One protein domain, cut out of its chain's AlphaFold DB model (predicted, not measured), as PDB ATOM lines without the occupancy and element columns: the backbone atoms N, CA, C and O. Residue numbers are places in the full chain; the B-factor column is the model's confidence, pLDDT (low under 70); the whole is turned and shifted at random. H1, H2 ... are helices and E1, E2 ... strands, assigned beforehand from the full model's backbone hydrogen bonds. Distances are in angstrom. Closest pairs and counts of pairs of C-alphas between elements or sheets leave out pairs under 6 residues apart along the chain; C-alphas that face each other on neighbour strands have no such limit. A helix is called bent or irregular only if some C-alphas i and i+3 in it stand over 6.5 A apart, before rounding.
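Overview. This is residues 6 to 91 of the 131 residues of an uncharacterized protein of Tindallia sp. MSAO_Bac2 (UniProt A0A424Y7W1). Two antiparallel strand hairpins, E1 with E2 and E3 with E4, follow each other as a bent ribbon, with H3 beside the second hairpin and the short H1 and H2 near H3. Residues 76 to 91, with no named element, fold back to the first hairpin, where residues 88 to 89 pair with residues 51 to 52 of E1. The printed part has 86 residues, in the order H1, H2, H3, E1, E2, E3, E4; the class is mixed, with under half of the residues in named elements. It is compact, with a radius of gyration of the C-alphas of 13.4 A and spans of 37 by 31 by 21 A.

Arrangement. H1, residues 6 to 9, is close to but not clearly touching H2, residues 18 to 21; their closest C-alphas, Leu 8 and Leu 18, are 5.6 A apart. H2 and H3, residues 25 to 37, only just touch, only at the corner, with 3 pairs of C-alphas within 8 A, the closest being Pro 19 and Ile 28 at 6.6 A. In H3 every O i to N i+4 pair is within hydrogen-bond range; H1 and H2 are too short for one. E1, residues 47 to 52, and E2, residues 59 to 64, form a hairpin, with N 49 and O 62 at 2.9 A. E2 runs on into E3, residues 66 to 69, at 33 degrees. E3 and E4, residues 72 to 75, form a hairpin, with N 67 and O 74 at 2.8 A. The closest C-alphas of H3 and E3, Leu 34 and Leu 67, are 7.8 A apart.

Along the chain. H1 begins at C-alpha 6 (-65.872, 171.922, -35.534). H3 spans 17.8 A, E1 15.9 A and E2 13.9 A. E4 ends at C-alpha 75 (-77.487, 161.172, -25.419).

Size, cuts and confidence. The farthest C-alphas, Ser 13 and Lys 55, are 38.3 A apart. The printed part has no cut and no long link between named elements. Mean pLDDT of the printed part is 90.9; no printed residue is under 70.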
ATOM      1  N   TYR A   6     -67.214 171.557 -35.987       80.44
ATOM      2  CA  TYR A   6     -65.872 171.922 -35.534       80.44
ATOM      3  C   TYR A   6     -65.916 172.691 -34.204       80.44
ATOM      4  O   TYR A   6     -65.283 172.289 -33.232       80.44
ATOM      5  N   ASN A   7     -66.762 173.720 -34.114       82.12
ATOM      6  CA  ASN A   7     -66.892 174.549 -32.909       82.12
ATOM      7  C   ASN A   7     -67.530 173.801 -31.722       82.12
ATOM      8  O   ASN A   7     -67.428 174.247 -30.578       82.12
ATOM      9  N   LEU A   8     -68.228 172.689 -31.981       82.94
ATOM     10  CA  LEU A   8     -68.743 171.811 -30.930       82.94
ATOM     11  C   LEU A   8     -67.658 170.885 -30.369       82.94
ATOM     12  O   LEU A   8     -67.750 170.498 -29.210       82.94
ATOM     13  N   ARG A   9     -66.640 170.533 -31.162       81.94
ATOM     14  CA  ARG A   9     -65.544 169.636 -30.752       81.94
ATOM     15  C   ARG A   9     -64.343 170.378 -30.165       81.94
ATOM     16  O   ARG A   9     -63.537 169.772 -29.468       81.94
ATOM     17  N   ASP A  10     -64.227 171.671 -30.428       83.50
ATOM     18  CA  ASP A  10     -63.107 172.494 -29.985       83.50
ATOM     19  C   ASP A  10     -63.315 173.011 -28.548       83.50
ATOM     20  O   ASP A  10     -63.792 174.125 -28.334       83.50
ATOM     21  N   PHE A  11     -63.006 172.176 -27.548       79.81
ATOM     22  CA  PHE A  11     -63.173 172.516 -26.123       79.81
ATOM     23  C   PHE A  11     -62.107 173.462 -25.568       79.81
ATOM     24  O   PHE A  11     -62.333 174.061 -24.515       79.81
ATOM     25  N   ASP A  12     -60.956 173.556 -26.228       78.50
ATOM     26  CA  ASP A  12     -59.795 174.296 -25.724       78.50
ATOM     27  C   ASP A  12     -59.707 175.703 -26.337       78.50
ATOM     28  O   ASP A  12     -58.986 176.574 -25.844       78.50
ATOM     29  N   SER A  13     -60.498 175.967 -27.376       79.25
ATOM     30  CA  SER A  13     -60.688 177.302 -27.919       79.25
ATOM     31  C   SER A  13     -61.589 178.169 -27.054       79.25
ATOM     32  O   SER A  13     -62.583 177.743 -26.468       79.25
ATOM     33  N   LYS A  14     -61.311 179.474 -27.086       72.31
ATOM     34  CA  LYS A  14     -62.196 180.508 -26.530       72.31
ATOM     35  C   LYS A  14     -63.593 180.523 -27.169       72.31
ATOM     36  O   LYS A  14     -64.492 181.163 -26.633       72.31
ATOM     37  N   PHE A  15     -63.761 179.859 -28.314       71.62
ATOM     38  CA  PHE A  15     -65.022 179.744 -29.045       71.62
ATOM     39  C   PHE A  15     -65.750 178.414 -28.805       71.62
ATOM     40  O   PHE A  15     -66.725 178.136 -29.504       71.62
ATOM     41  N   ALA A  16     -65.306 177.608 -27.833       81.88
ATOM     42  CA  ALA A  16     -65.958 176.359 -27.457       81.88
ATOM     43  C   ALA A  16     -67.457 176.575 -27.200       81.88
ATOM     44  O   ALA A  16     -67.856 177.250 -26.245       81.88
ATOM     45  N   LEU A  17     -68.308 175.982 -28.041       87.31
ATOM     46  CA  LEU A  17     -69.748 176.234 -27.968       87.31
ATOM     47  C   LEU A  17     -70.439 175.374 -26.912       87.31
ATOM     48  O   LEU A  17     -71.325 175.865 -26.210       87.31
ATOM     49  N   LEU A  18     -70.034 174.112 -26.754       88.25
ATOM     50  CA  LEU A  18     -70.722 173.183 -25.856       88.25
ATOM     51  C   LEU A  18     -70.850 173.694 -24.409       88.25
ATOM     52  O   LEU A  18     -71.960 173.615 -23.882       88.25
ATOM     53  N   PRO A  19     -69.819 174.284 -23.769       88.81
ATOM     54  CA  PRO A  19     -69.955 174.845 -22.421       88.81
ATOM     55  C   PRO A  19     -71.036 175.931 -22.284       88.81
ATOM     56  O   PRO A  19     -71.606 176.093 -21.204       88.81
ATOM     57  N   SER A  20     -71.336 176.664 -23.362       88.06
ATOM     58  CA  SER A  20     -72.412 177.668 -23.391       88.06
ATOM     59  C   SER A  20     -73.798 177.062 -23.651       88.06
ATOM     60  O   SER A  20     -74.800 177.566 -23.144       88.06
ATOM     61  N   LEU A  21     -73.852 175.950 -24.388       91.56
ATOM     62  CA  LEU A  21     -75.085 175.268 -24.795       91.56
ATOM     63  C   LEU A  21     -75.580 174.277 -23.726       91.56
ATOM     64  O   LEU A  21     -76.783 174.123 -23.509       91.56
ATOM     65  N   ILE A  22     -74.653 173.638 -23.005       92.19
ATOM     66  CA  ILE A  22     -74.932 172.650 -21.960       92.19
ATOM     67  C   ILE A  22     -74.320 173.132 -20.643       92.19
ATOM     68  O   ILE A  22     -73.121 173.035 -20.400       92.19
ATOM     69  N   ARG A  23     -75.180 173.589 -19.728       89.31
ATOM     70  CA  ARG A  23     -74.759 174.194 -18.449       89.31
ATOM     71  C   ARG A  23     -74.030 173.234 -17.497       89.31
ATOM     72  O   ARG A  23     -73.326 173.670 -16.589       89.31
ATOM     73  N   SER A  24     -74.243 171.926 -17.637       92.56
ATOM     74  CA  SER A  24     -73.687 170.923 -16.724       92.56
ATOM     75  C   SER A  24     -72.216 170.649 -17.036       92.56
ATOM     76  O   SER A  24     -71.899 169.915 -17.970       92.56
ATOM     77  N   LYS A  25     -71.308 171.156 -16.191       91.69
ATOM     78  CA  LYS A  25     -69.860 170.895 -16.305       91.69
ATOM     79  C   LYS A  25     -69.521 169.402 -16.293       91.69
ATOM     80  O   LYS A  25     -68.645 168.966 -17.030       91.69
ATOM     81  N   LYS A  26     -70.238 168.605 -15.488       94.19
ATOM     82  CA  LYS A  26     -70.061 167.144 -15.433       94.19
ATOM     83  C   LYS A  26     -70.416 166.490 -16.768       94.19
ATOM     84  O   LYS A  26     -69.692 165.614 -17.227       94.19
ATOM     85  N   THR A  27     -71.517 166.923 -17.379       94.25
ATOM     86  CA  THR A  27     -71.952 166.437 -18.694       94.25
ATOM     87  C   THR A  27     -70.937 166.819 -19.762       94.25
ATOM     88  O   THR A  27     -70.508 165.955 -20.513       94.25
ATOM     89  N   ILE A  28     -70.477 168.073 -19.772       93.44
ATOM     90  CA  ILE A  28     -69.435 168.545 -20.693       93.44
ATOM     91  C   ILE A  28     -68.153 167.722 -20.577       93.44
ATOM     92  O   ILE A  28     -67.638 167.256 -21.587       93.44
ATOM     93  N   ALA A  29     -67.668 167.482 -19.357       93.38
ATOM     94  CA  ALA A  29     -66.476 166.666 -19.142       93.38
ATOM     95  C   ALA A  29     -66.661 165.218 -19.629       93.38
ATOM     96  O   ALA A  29     -65.721 164.609 -20.131       93.38
ATOM     97  N   HIS A  30     -67.868 164.659 -19.495       94.62
ATOM     98  CA  HIS A  30     -68.170 163.324 -20.005       94.62
ATOM     99  C   HIS A  30     -68.224 163.284 -21.537       94.62
ATOM    100  O   HIS A  30     -67.632 162.394 -22.136       94.62
ATOM    101  N   VAL A  31     -68.868 164.272 -22.162       93.88
ATOM    102  CA  VAL A  31     -68.917 164.437 -23.623       93.88
ATOM    103  C   VAL A  31     -67.505 164.589 -24.192       93.88
ATOM    104  O   VAL A  31     -67.159 163.857 -25.114       93.88
ATOM    105  N   LYS A  32     -66.665 165.456 -23.603       92.62
ATOM    106  CA  LYS A  32     -65.253 165.623 -23.997       92.62
ATOM    107  C   LYS A  32     -64.512 164.282 -23.967       92.62
ATOM    108  O   LYS A  32     -63.905 163.892 -24.954       92.62
ATOM    109  N   ARG A  33     -64.676 163.520 -22.880       93.19
ATOM    110  CA  ARG A  33     -64.076 162.189 -22.736       93.19
ATOM    111  C   ARG A  33     -64.520 161.206 -23.817       93.19
ATOM    112  O   ARG A  33     -63.700 160.467 -24.338       93.19
ATOM    113  N   LEU A  34     -65.812 161.167 -24.144       93.88
ATOM    114  CA  LEU A  34     -66.319 160.268 -25.186       93.88
ATOM    115  C   LEU A  34     -65.737 160.620 -26.560       93.88
ATOM    116  O   LEU A  34     -65.362 159.720 -27.309       93.88
ATOM    117  N   LEU A  35     -65.622 161.911 -26.869       91.19
ATOM    118  CA  LEU A  35     -65.025 162.382 -28.119       91.19
ATOM    119  C   LEU A  35     -63.529 162.028 -28.203       91.19
ATOM    120  O   LEU A  35     -63.090 161.530 -29.232       91.19
ATOM    121  N   GLU A  36     -62.767 162.230 -27.124       90.75
ATOM    122  CA  GLU A  36     -61.311 162.020 -27.101       90.75
ATOM    123  C   GLU A  36     -60.899 160.550 -26.931       90.75
ATOM    124  O   GLU A  36     -60.017 160.067 -27.635       90.75
ATOM    125  N   GLU A  37     -61.516 159.821 -25.998       92.19
ATOM    126  CA  GLU A  37     -61.079 158.466 -25.625       92.19
ATOM    127  C   GLU A  37     -61.762 157.372 -26.449       92.19
ATOM    128  O   GLU A  37     -61.187 156.304 -26.659       92.19
ATOM    129  N   LYS A  38     -63.005 157.603 -26.896       90.69
ATOM    130  CA  LYS A  38     -63.779 156.611 -27.659       90.69
ATOM    131  C   LYS A  38     -63.883 156.925 -29.147       90.69
ATOM    132  O   LYS A  38     -64.580 156.193 -29.848       90.69
ATOM    133  N   ASN A  39     -63.215 157.982 -29.618       90.19
ATOM    134  CA  ASN A  39     -63.378 158.517 -30.972       90.19
ATOM    135  C   ASN A  39     -64.861 158.680 -31.337       90.19
ATOM    136  O   ASN A  39     -65.283 158.308 -32.429       90.19
ATOM    137  N   ALA A  40     -65.673 159.154 -30.385       93.12
ATOM    138  CA  ALA A  40     -67.090 159.330 -30.638       93.12
ATOM    139  C   ALA A  40     -67.323 160.432 -31.677       93.12
ATOM    140  O   ALA A  40     -66.630 161.453 -31.700       93.12
ATOM    141  N   GLU A  41     -68.345 160.254 -32.498       92.81
ATOM    142  CA  GLU A  41     -68.790 161.235 -33.471       92.81
ATOM    143  C   GLU A  41     -70.088 161.884 -33.002       92.81
ATOM    144  O   GLU A  41     -70.957 161.246 -32.415       92.81
ATOM    145  N   ILE A  42     -70.210 163.190 -33.238       91.94
ATOM    146  CA  ILE A  42     -71.470 163.900 -33.028       91.94
ATOM    147  C   ILE A  42     -72.425 163.474 -34.143       91.94
ATOM    148  O   ILE A  42     -72.143 163.761 -35.304       91.94
ATOM    149  N   ALA A  43     -73.524 162.816 -33.777       91.62
ATOM    150  CA  ALA A  43     -74.558 162.401 -34.717       91.62
ATOM    151  C   ALA A  43     -75.305 163.611 -35.290       91.62
ATOM    152  O   ALA A  43     -75.420 164.647 -34.629       91.62
ATOM    153  N   ASP A  44     -75.854 163.462 -36.494       87.75
ATOM    154  CA  ASP A  44     -76.666 164.496 -37.131       87.75
ATOM    155  C   ASP A  44     -77.922 164.854 -36.316       87.75
ATOM    156  O   ASP A  44     -78.385 164.117 -35.444       87.75
ATOM    157  N   GLY A  45     -78.484 166.033 -36.602       86.94
ATOM    158  CA  GLY A  45     -79.705 166.513 -35.947       86.94
ATOM    159  C   GLY A  45     -79.497 167.116 -34.553       86.94
ATOM    160  O   GLY A  45     -80.475 167.409 -33.871       86.94
ATOM    161  N   TYR A  46     -78.253 167.346 -34.121       91.50
ATOM    162  CA  TYR A  46     -77.978 168.135 -32.918       91.50
ATOM    163  C   TYR A  46     -78.502 169.574 -33.058       91.50
ATOM    164  O   TYR A  46     -78.498 170.168 -34.142       91.50
ATOM    165  N   GLY A  47     -78.905 170.186 -31.947       91.75
ATOM    166  CA  GLY A  47     -79.470 171.532 -31.988       91.75
ATOM    167  C   GLY A  47     -80.302 171.886 -30.769       91.75
ATOM    168  O   GLY A  47     -80.360 171.146 -29.794       91.75
ATOM    169  N   HIS A  48     -80.945 173.050 -30.813       91.75
ATOM    170  CA  HIS A  48     -81.936 173.402 -29.804       91.75
ATOM    171  C   HIS A  48     -83.233 172.659 -30.082       91.75
ATOM    172  O   HIS A  48     -83.827 172.822 -31.142       91.75
ATOM    173  N   GLU A  49     -83.669 171.882 -29.101       92.44
ATOM    174  CA  GLU A  49     -84.889 171.098 -29.163       92.44
ATOM    175  C   GLU A  49     -85.734 171.325 -27.908       92.44
ATOM    176  O   GLU A  49     -85.250 171.781 -26.860       92.44
ATOM    177  N   ILE A  50     -87.024 171.021 -28.018       92.88
ATOM    178  CA  ILE A  50     -87.976 171.150 -26.922       92.88
ATOM    179  C   ILE A  50     -88.072 169.813 -26.191       92.88
ATOM    180  O   ILE A  50     -88.323 168.763 -26.775       92.88
ATOM    181  N   PHE A  51     -87.906 169.863 -24.876       94.12
ATOM    182  CA  PHE A  51     -88.104 168.717 -24.005       94.12
ATOM    183  C   PHE A  51     -89.302 168.958 -23.095       94.12
ATOM    184  O   PHE A  51     -89.440 170.045 -22.534       94.12
ATOM    185  N   HIS A  52     -90.118 167.932 -22.878       94.12
ATOM    186  CA  HIS A  52     -91.210 167.950 -21.916       94.12
ATOM    187  C   HIS A  52     -90.822 167.212 -20.631       94.12
ATOM    188  O   HIS A  52     -90.111 166.201 -20.631       94.12
ATOM    189  N   CYS A  53     -91.300 167.716 -19.499       94.44
ATOM    190  CA  CYS A  53     -91.241 166.999 -18.239       94.44
ATOM    191  C   CYS A  53     -92.474 166.091 -18.096       94.44
ATOM    192  O   CYS A  53     -93.577 166.614 -17.940       94.44
ATOM    193  N   PRO A  54     -92.326 164.756 -18.013       91.75
ATOM    194  CA  PRO A  54     -93.472 163.851 -17.890       91.75
ATOM    195  C   PRO A  54     -94.192 163.952 -16.534       91.75
ATOM    196  O   PRO A  54     -95.297 163.453 -16.385       91.75
ATOM    197  N   LYS A  55     -93.567 164.574 -15.521       92.00
ATOM    198  CA  LYS A  55     -94.145 164.698 -14.173       92.00
ATOM    199  C   LYS A  55     -94.943 165.986 -13.965       92.00
ATOM    200  O   LYS A  55     -95.901 165.972 -13.206       92.00
ATOM    201  N   CYS A  56     -94.520 167.099 -14.563       90.75
ATOM    202  CA  CYS A  56     -95.169 168.400 -14.355       90.75
ATOM    203  C   CYS A  56     -95.661 169.063 -15.644       90.75
ATOM    204  O   CYS A  56     -96.175 170.170 -15.570       90.75
ATOM    205  N   GLY A  57     -95.461 168.434 -16.807       88.38
ATOM    206  CA  GLY A  57     -95.910 168.932 -18.110       88.38
ATOM    207  C   GLY A  57     -95.149 170.152 -18.638       88.38
ATOM    208  O   GLY A  57     -95.500 170.677 -19.685       88.38
ATOM    209  N   GLU A  58     -94.126 170.647 -17.932       91.12
ATOM    210  CA  GLU A  58     -93.394 171.834 -18.386       91.12
ATOM    211  C   GLU A  58     -92.476 171.528 -19.563       91.12
ATOM    212  O   GLU A  58     -91.760 170.523 -19.569       91.12
ATOM    213  N   PHE A  59     -92.456 172.458 -20.513       91.88
ATOM    214  CA  PHE A  59     -91.555 172.438 -21.650       91.88
ATOM    215  C   PHE A  59     -90.284 173.231 -21.361       91.88
ATOM    216  O   PHE A  59     -90.291 174.276 -20.699       91.88
ATOM    217  N   HIS A  60     -89.169 172.743 -21.885       93.44
ATOM    218  CA  HIS A  60     -87.864 173.356 -21.724       93.44
ATOM    219  C   HIS A  60     -87.065 173.238 -23.022       93.44
ATOM    220  O   HIS A  60     -86.774 172.133 -23.468       93.44
ATOM    221  N   GLY A  61     -86.630 174.373 -23.572       93.56
ATOM    222  CA  GLY A  61     -85.634 174.388 -24.643       93.56
ATOM    223  C   GLY A  61     -84.264 173.971 -24.110       93.56
ATOM    224  O   GLY A  61     -83.769 174.557 -23.134       93.56
ATOM    225  N   ARG A  62     -83.659 172.940 -24.698       95.44
ATOM    226  CA  ARG A  62     -82.323 172.438 -24.341       95.44
ATOM    227  C   ARG A  62     -81.564 172.032 -25.597       95.44
ATOM    228  O   ARG A  62     -82.160 171.777 -26.635       95.44
ATOM    229  N   PHE A  63     -80.242 171.975 -25.492       94.88
ATOM    230  CA  PHE A  63     -79.400 171.558 -26.602       94.88
ATOM    231  C   PHE A  63     -79.375 170.027 -26.697       94.88
ATOM    232  O   PHE A  63     -78.771 169.358 -25.857       94.88
ATOM    233  N   TYR A  64     -80.066 169.461 -27.677       94.56
ATOM    234  CA  TYR A  64     -79.977 168.046 -28.001       94.56
ATOM    235  C   TYR A  64     -78.611 167.742 -28.619       94.56
ATOM    236  O   TYR A  64     -78.162 168.412 -29.553       94.56
ATOM    237  N   LEU A  65     -77.946 166.733 -28.062       94.25
ATOM    238  CA  LEU A  65     -76.666 166.234 -28.530       94.25
ATOM    239  C   LEU A  65     -76.637 164.724 -28.320       94.25
ATOM    240  O   LEU A  65     -76.839 164.244 -27.199       94.25
ATOM    241  N   ARG A  66     -76.328 164.011 -29.400       94.88
ATOM    242  CA  ARG A  66     -76.092 162.576 -29.413       94.88
ATOM    243  C   ARG A  66     -74.694 162.303 -29.948       94.88
ATOM    244  O   ARG A  66     -74.273 162.900 -30.935       94.88
ATOM    245  N   LEU A  67     -73.987 161.415 -29.269       94.75
ATOM    246  CA  LEU A  67     -72.692 160.901 -29.676       94.75
ATOM    247  C   LEU A  67     -72.823 159.432 -30.059       94.75
ATOM    248  O   LEU A  67     -73.496 158.673 -29.359       94.75
ATOM    249  N   GLU A  68     -72.132 159.026 -31.112       95.56
ATOM    250  CA  GLU A  68     -72.059 157.643 -31.575       95.56
ATOM    251  C   GLU A  68     -70.610 157.172 -31.542       95.56
ATOM    252  O   GLU A  68     -69.700 157.897 -31.928       95.56
ATOM    253  N   TYR A  69     -70.370 155.976 -31.015       94.38
ATOM    254  CA  TYR A  69     -69.038 155.384 -30.934       94.38
ATOM    255  C   TYR A  69     -69.131 153.866 -31.065       94.38
ATOM    256  O   TYR A  69     -70.201 153.262 -30.955       94.38
ATOM    257  N   TYR A  70     -67.991 153.212 -31.271       91.31
ATOM    258  CA  TYR A  70     -67.964 151.757 -31.363       91.31
ATOM    259  C   TYR A  70     -68.475 151.113 -30.062       91.31
ATOM    260  O   TYR A  70     -67.880 151.267 -28.993       91.31
ATOM    261  N   GLY A  71     -69.600 150.400 -30.151       89.19
ATOM    262  CA  GLY A  71     -70.234 149.726 -29.016       89.19
ATOM    263  C   GLY A  71     -71.325 150.523 -28.291       89.19
ATOM    264  O   GLY A  71     -71.784 150.069 -27.243       89.19
ATOM    265  N   GLY A  72     -71.765 151.678 -28.806       93.12
ATOM    266  CA  GLY A  72     -72.981 152.324 -28.308       93.12
ATOM    267  C   GLY A  72     -73.152 153.789 -28.701       93.12
ATOM    268  O   GLY A  72     -72.392 154.352 -29.482       93.12
ATOM    269  N   SER A  73     -74.165 154.413 -28.112       95.31
ATOM    270  CA  SER A  73     -74.427 155.843 -28.232       95.31
ATOM    271  C   SER A  73     -74.596 156.476 -26.855       95.31
ATOM    272  O   SER A  73     -74.857 155.801 -25.855       95.31
ATOM    273  N   TYR A  74     -74.420 157.791 -26.804       95.69
ATOM    274  CA  TYR A  74     -74.673 158.597 -25.620       95.69
ATOM    275  C   TYR A  74     -75.522 159.805 -25.993       95.69
ATOM    276  O   TYR A  74     -75.162 160.567 -26.886       95.69
ATOM    277  N   GLU A  75     -76.619 160.006 -25.274       95.44
ATOM    278  CA  GLU A  75     -77.487 161.172 -25.419       95.44
ATOM    279  C   GLU A  75     -77.443 162.009 -24.144       95.44
ATOM    280  O   GLU A  75     -77.405 161.493 -23.022       95.44
ATOM    281  N   VAL A  76     -77.424 163.331 -24.310       94.56
ATOM    282  CA  VAL A  76     -77.396 164.233 -23.162       94.56
ATOM    283  C   VAL A  76     -78.748 164.231 -22.454       94.56
ATOM    284  O   VAL A  76     -79.749 164.724 -22.968       94.56
ATOM    285  N   GLU A  77     -78.748 163.745 -21.218       94.31
ATOM    286  CA  GLU A  77     -79.930 163.754 -20.364       94.31
ATOM    287  C   GLU A  77     -80.081 165.072 -19.598       94.31
ATOM    288  O   GLU A  77     -79.149 165.580 -18.961       94.31
ATOM    289  N   TYR A  78     -81.309 165.587 -19.572       95.38
ATOM    290  CA  TYR A  78     -81.668 166.779 -18.813       95.38
ATOM    291  C   TYR A  78     -82.644 166.452 -17.688       95.38
ATOM    292  O   TYR A  78     -83.473 165.556 -17.796       95.38
ATOM    293  N   LYS A  79     -82.577 167.222 -16.597       94.62
ATOM    294  CA  LYS A  79     -83.521 167.125 -15.478       94.62
ATOM    295  C   LYS A  79     -84.375 168.380 -15.384       94.62
ATOM    296  O   LYS A  79     -83.873 169.495 -15.549       94.62
ATOM    297  N   CYS A  80     -85.651 168.201 -15.060       94.12
ATOM    298  CA  CYS A  80     -86.563 169.300 -14.788       94.12
ATOM    299  C   CYS A  80     -86.039 170.126 -13.599       94.12
ATOM    300  O   CYS A  80     -85.731 169.554 -12.546       94.12
ATOM    301  N   PRO A  81     -85.955 171.464 -13.708       92.06
ATOM    302  CA  PRO A  81     -85.485 172.304 -12.611       92.06
ATOM    303  C   PRO A  81     -86.396 172.219 -11.381       92.06
ATOM    304  O   PRO A  81     -85.872 172.242 -10.263       92.06
ATOM    305  N   LYS A  82     -87.713 172.054 -11.582       91.69
ATOM    306  CA  LYS A  82     -88.722 171.991 -10.517       91.69
ATOM    307  C   LYS A  82     -88.779 170.620  -9.848       91.69
ATOM    308  O   LYS A  82     -88.515 170.505  -8.659       91.69
ATOM    309  N   CYS A  83     -89.086 169.570 -10.609       93.00
ATOM    310  CA  CYS A  83     -89.389 168.255 -10.033       93.00
ATOM    311  C   CYS A  83     -88.240 167.238 -10.120       93.00
ATOM    312  O   CYS A  83     -88.414 166.100  -9.686       93.00
ATOM    313  N   LYS A  84     -87.099 167.617 -10.713       94.06
ATOM    314  CA  LYS A  84     -85.889 166.790 -10.910       94.06
ATOM    315  C   LYS A  84     -86.072 165.507 -11.735       94.06
ATOM    316  O   LYS A  84     -85.104 164.767 -11.898       94.06
ATOM    317  N   ALA A  85     -87.264 165.270 -12.283       94.69
ATOM    318  CA  ALA A  85     -87.524 164.175 -13.213       94.69
ATOM    319  C   ALA A  85     -86.717 164.360 -14.506       94.69
ATOM    320  O   ALA A  85     -86.416 165.494 -14.887       94.69
ATOM    321  N   GLY A  86     -86.375 163.252 -15.166       94.69
ATOM    322  CA  GLY A  86     -85.755 163.282 -16.488       94.69
ATOM    323  C   GLY A  86     -86.689 163.942 -17.499       94.69
ATOM    324  O   GLY A  86     -87.879 163.631 -17.541       94.69
ATOM    325  N   LEU A  87     -86.154 164.884 -18.267       95.44
ATOM    326  CA  LEU A  87     -86.855 165.495 -19.385       95.44
ATOM    327  C   LEU A  87     -86.796 164.559 -20.589       95.44
ATOM    328  O   LEU A  87     -85.777 163.909 -20.815       95.44
ATOM    329  N   LYS A  88     -87.874 164.521 -21.363       94.19
ATOM    330  CA  LYS A  88     -87.983 163.715 -22.576       94.19
ATOM    331  C   LYS A  88     -88.130 164.630 -23.779       94.19
ATOM    332  O   LYS A  88     -88.866 165.612 -23.705       94.19
ATOM    333  N   LEU A  89     -87.437 164.315 -24.866       92.81
ATOM    334  CA  LEU A  89     -87.625 165.001 -26.141       92.81
ATOM    335  C   LEU A  89     -89.095 164.869 -26.569       92.81
ATOM    336  O   LEU A  89     -89.724 163.851 -26.269       92.81
ATOM    337  N   ILE A  90     -89.662 165.912 -27.174       91.06
ATOM    338  CA  ILE A  90     -91.012 165.811 -27.736       91.06
ATOM    339  C   ILE A  90     -90.962 165.168 -29.121       91.06
ATOM    340  O   ILE A  90     -90.028 165.397 -29.887       91.06
ATOM    341  N   ASP A  91     -91.978 164.372 -29.434       85.94
ATOM    342  CA  ASP A  91     -92.168 163.839 -30.781       85.94
ATOM    343  C   ASP A  91     -92.653 164.951 -31.720       85.94
ATOM    344  O   ASP A  91     -93.646 165.623 -31.419       85.94
TER     345      ASP A  91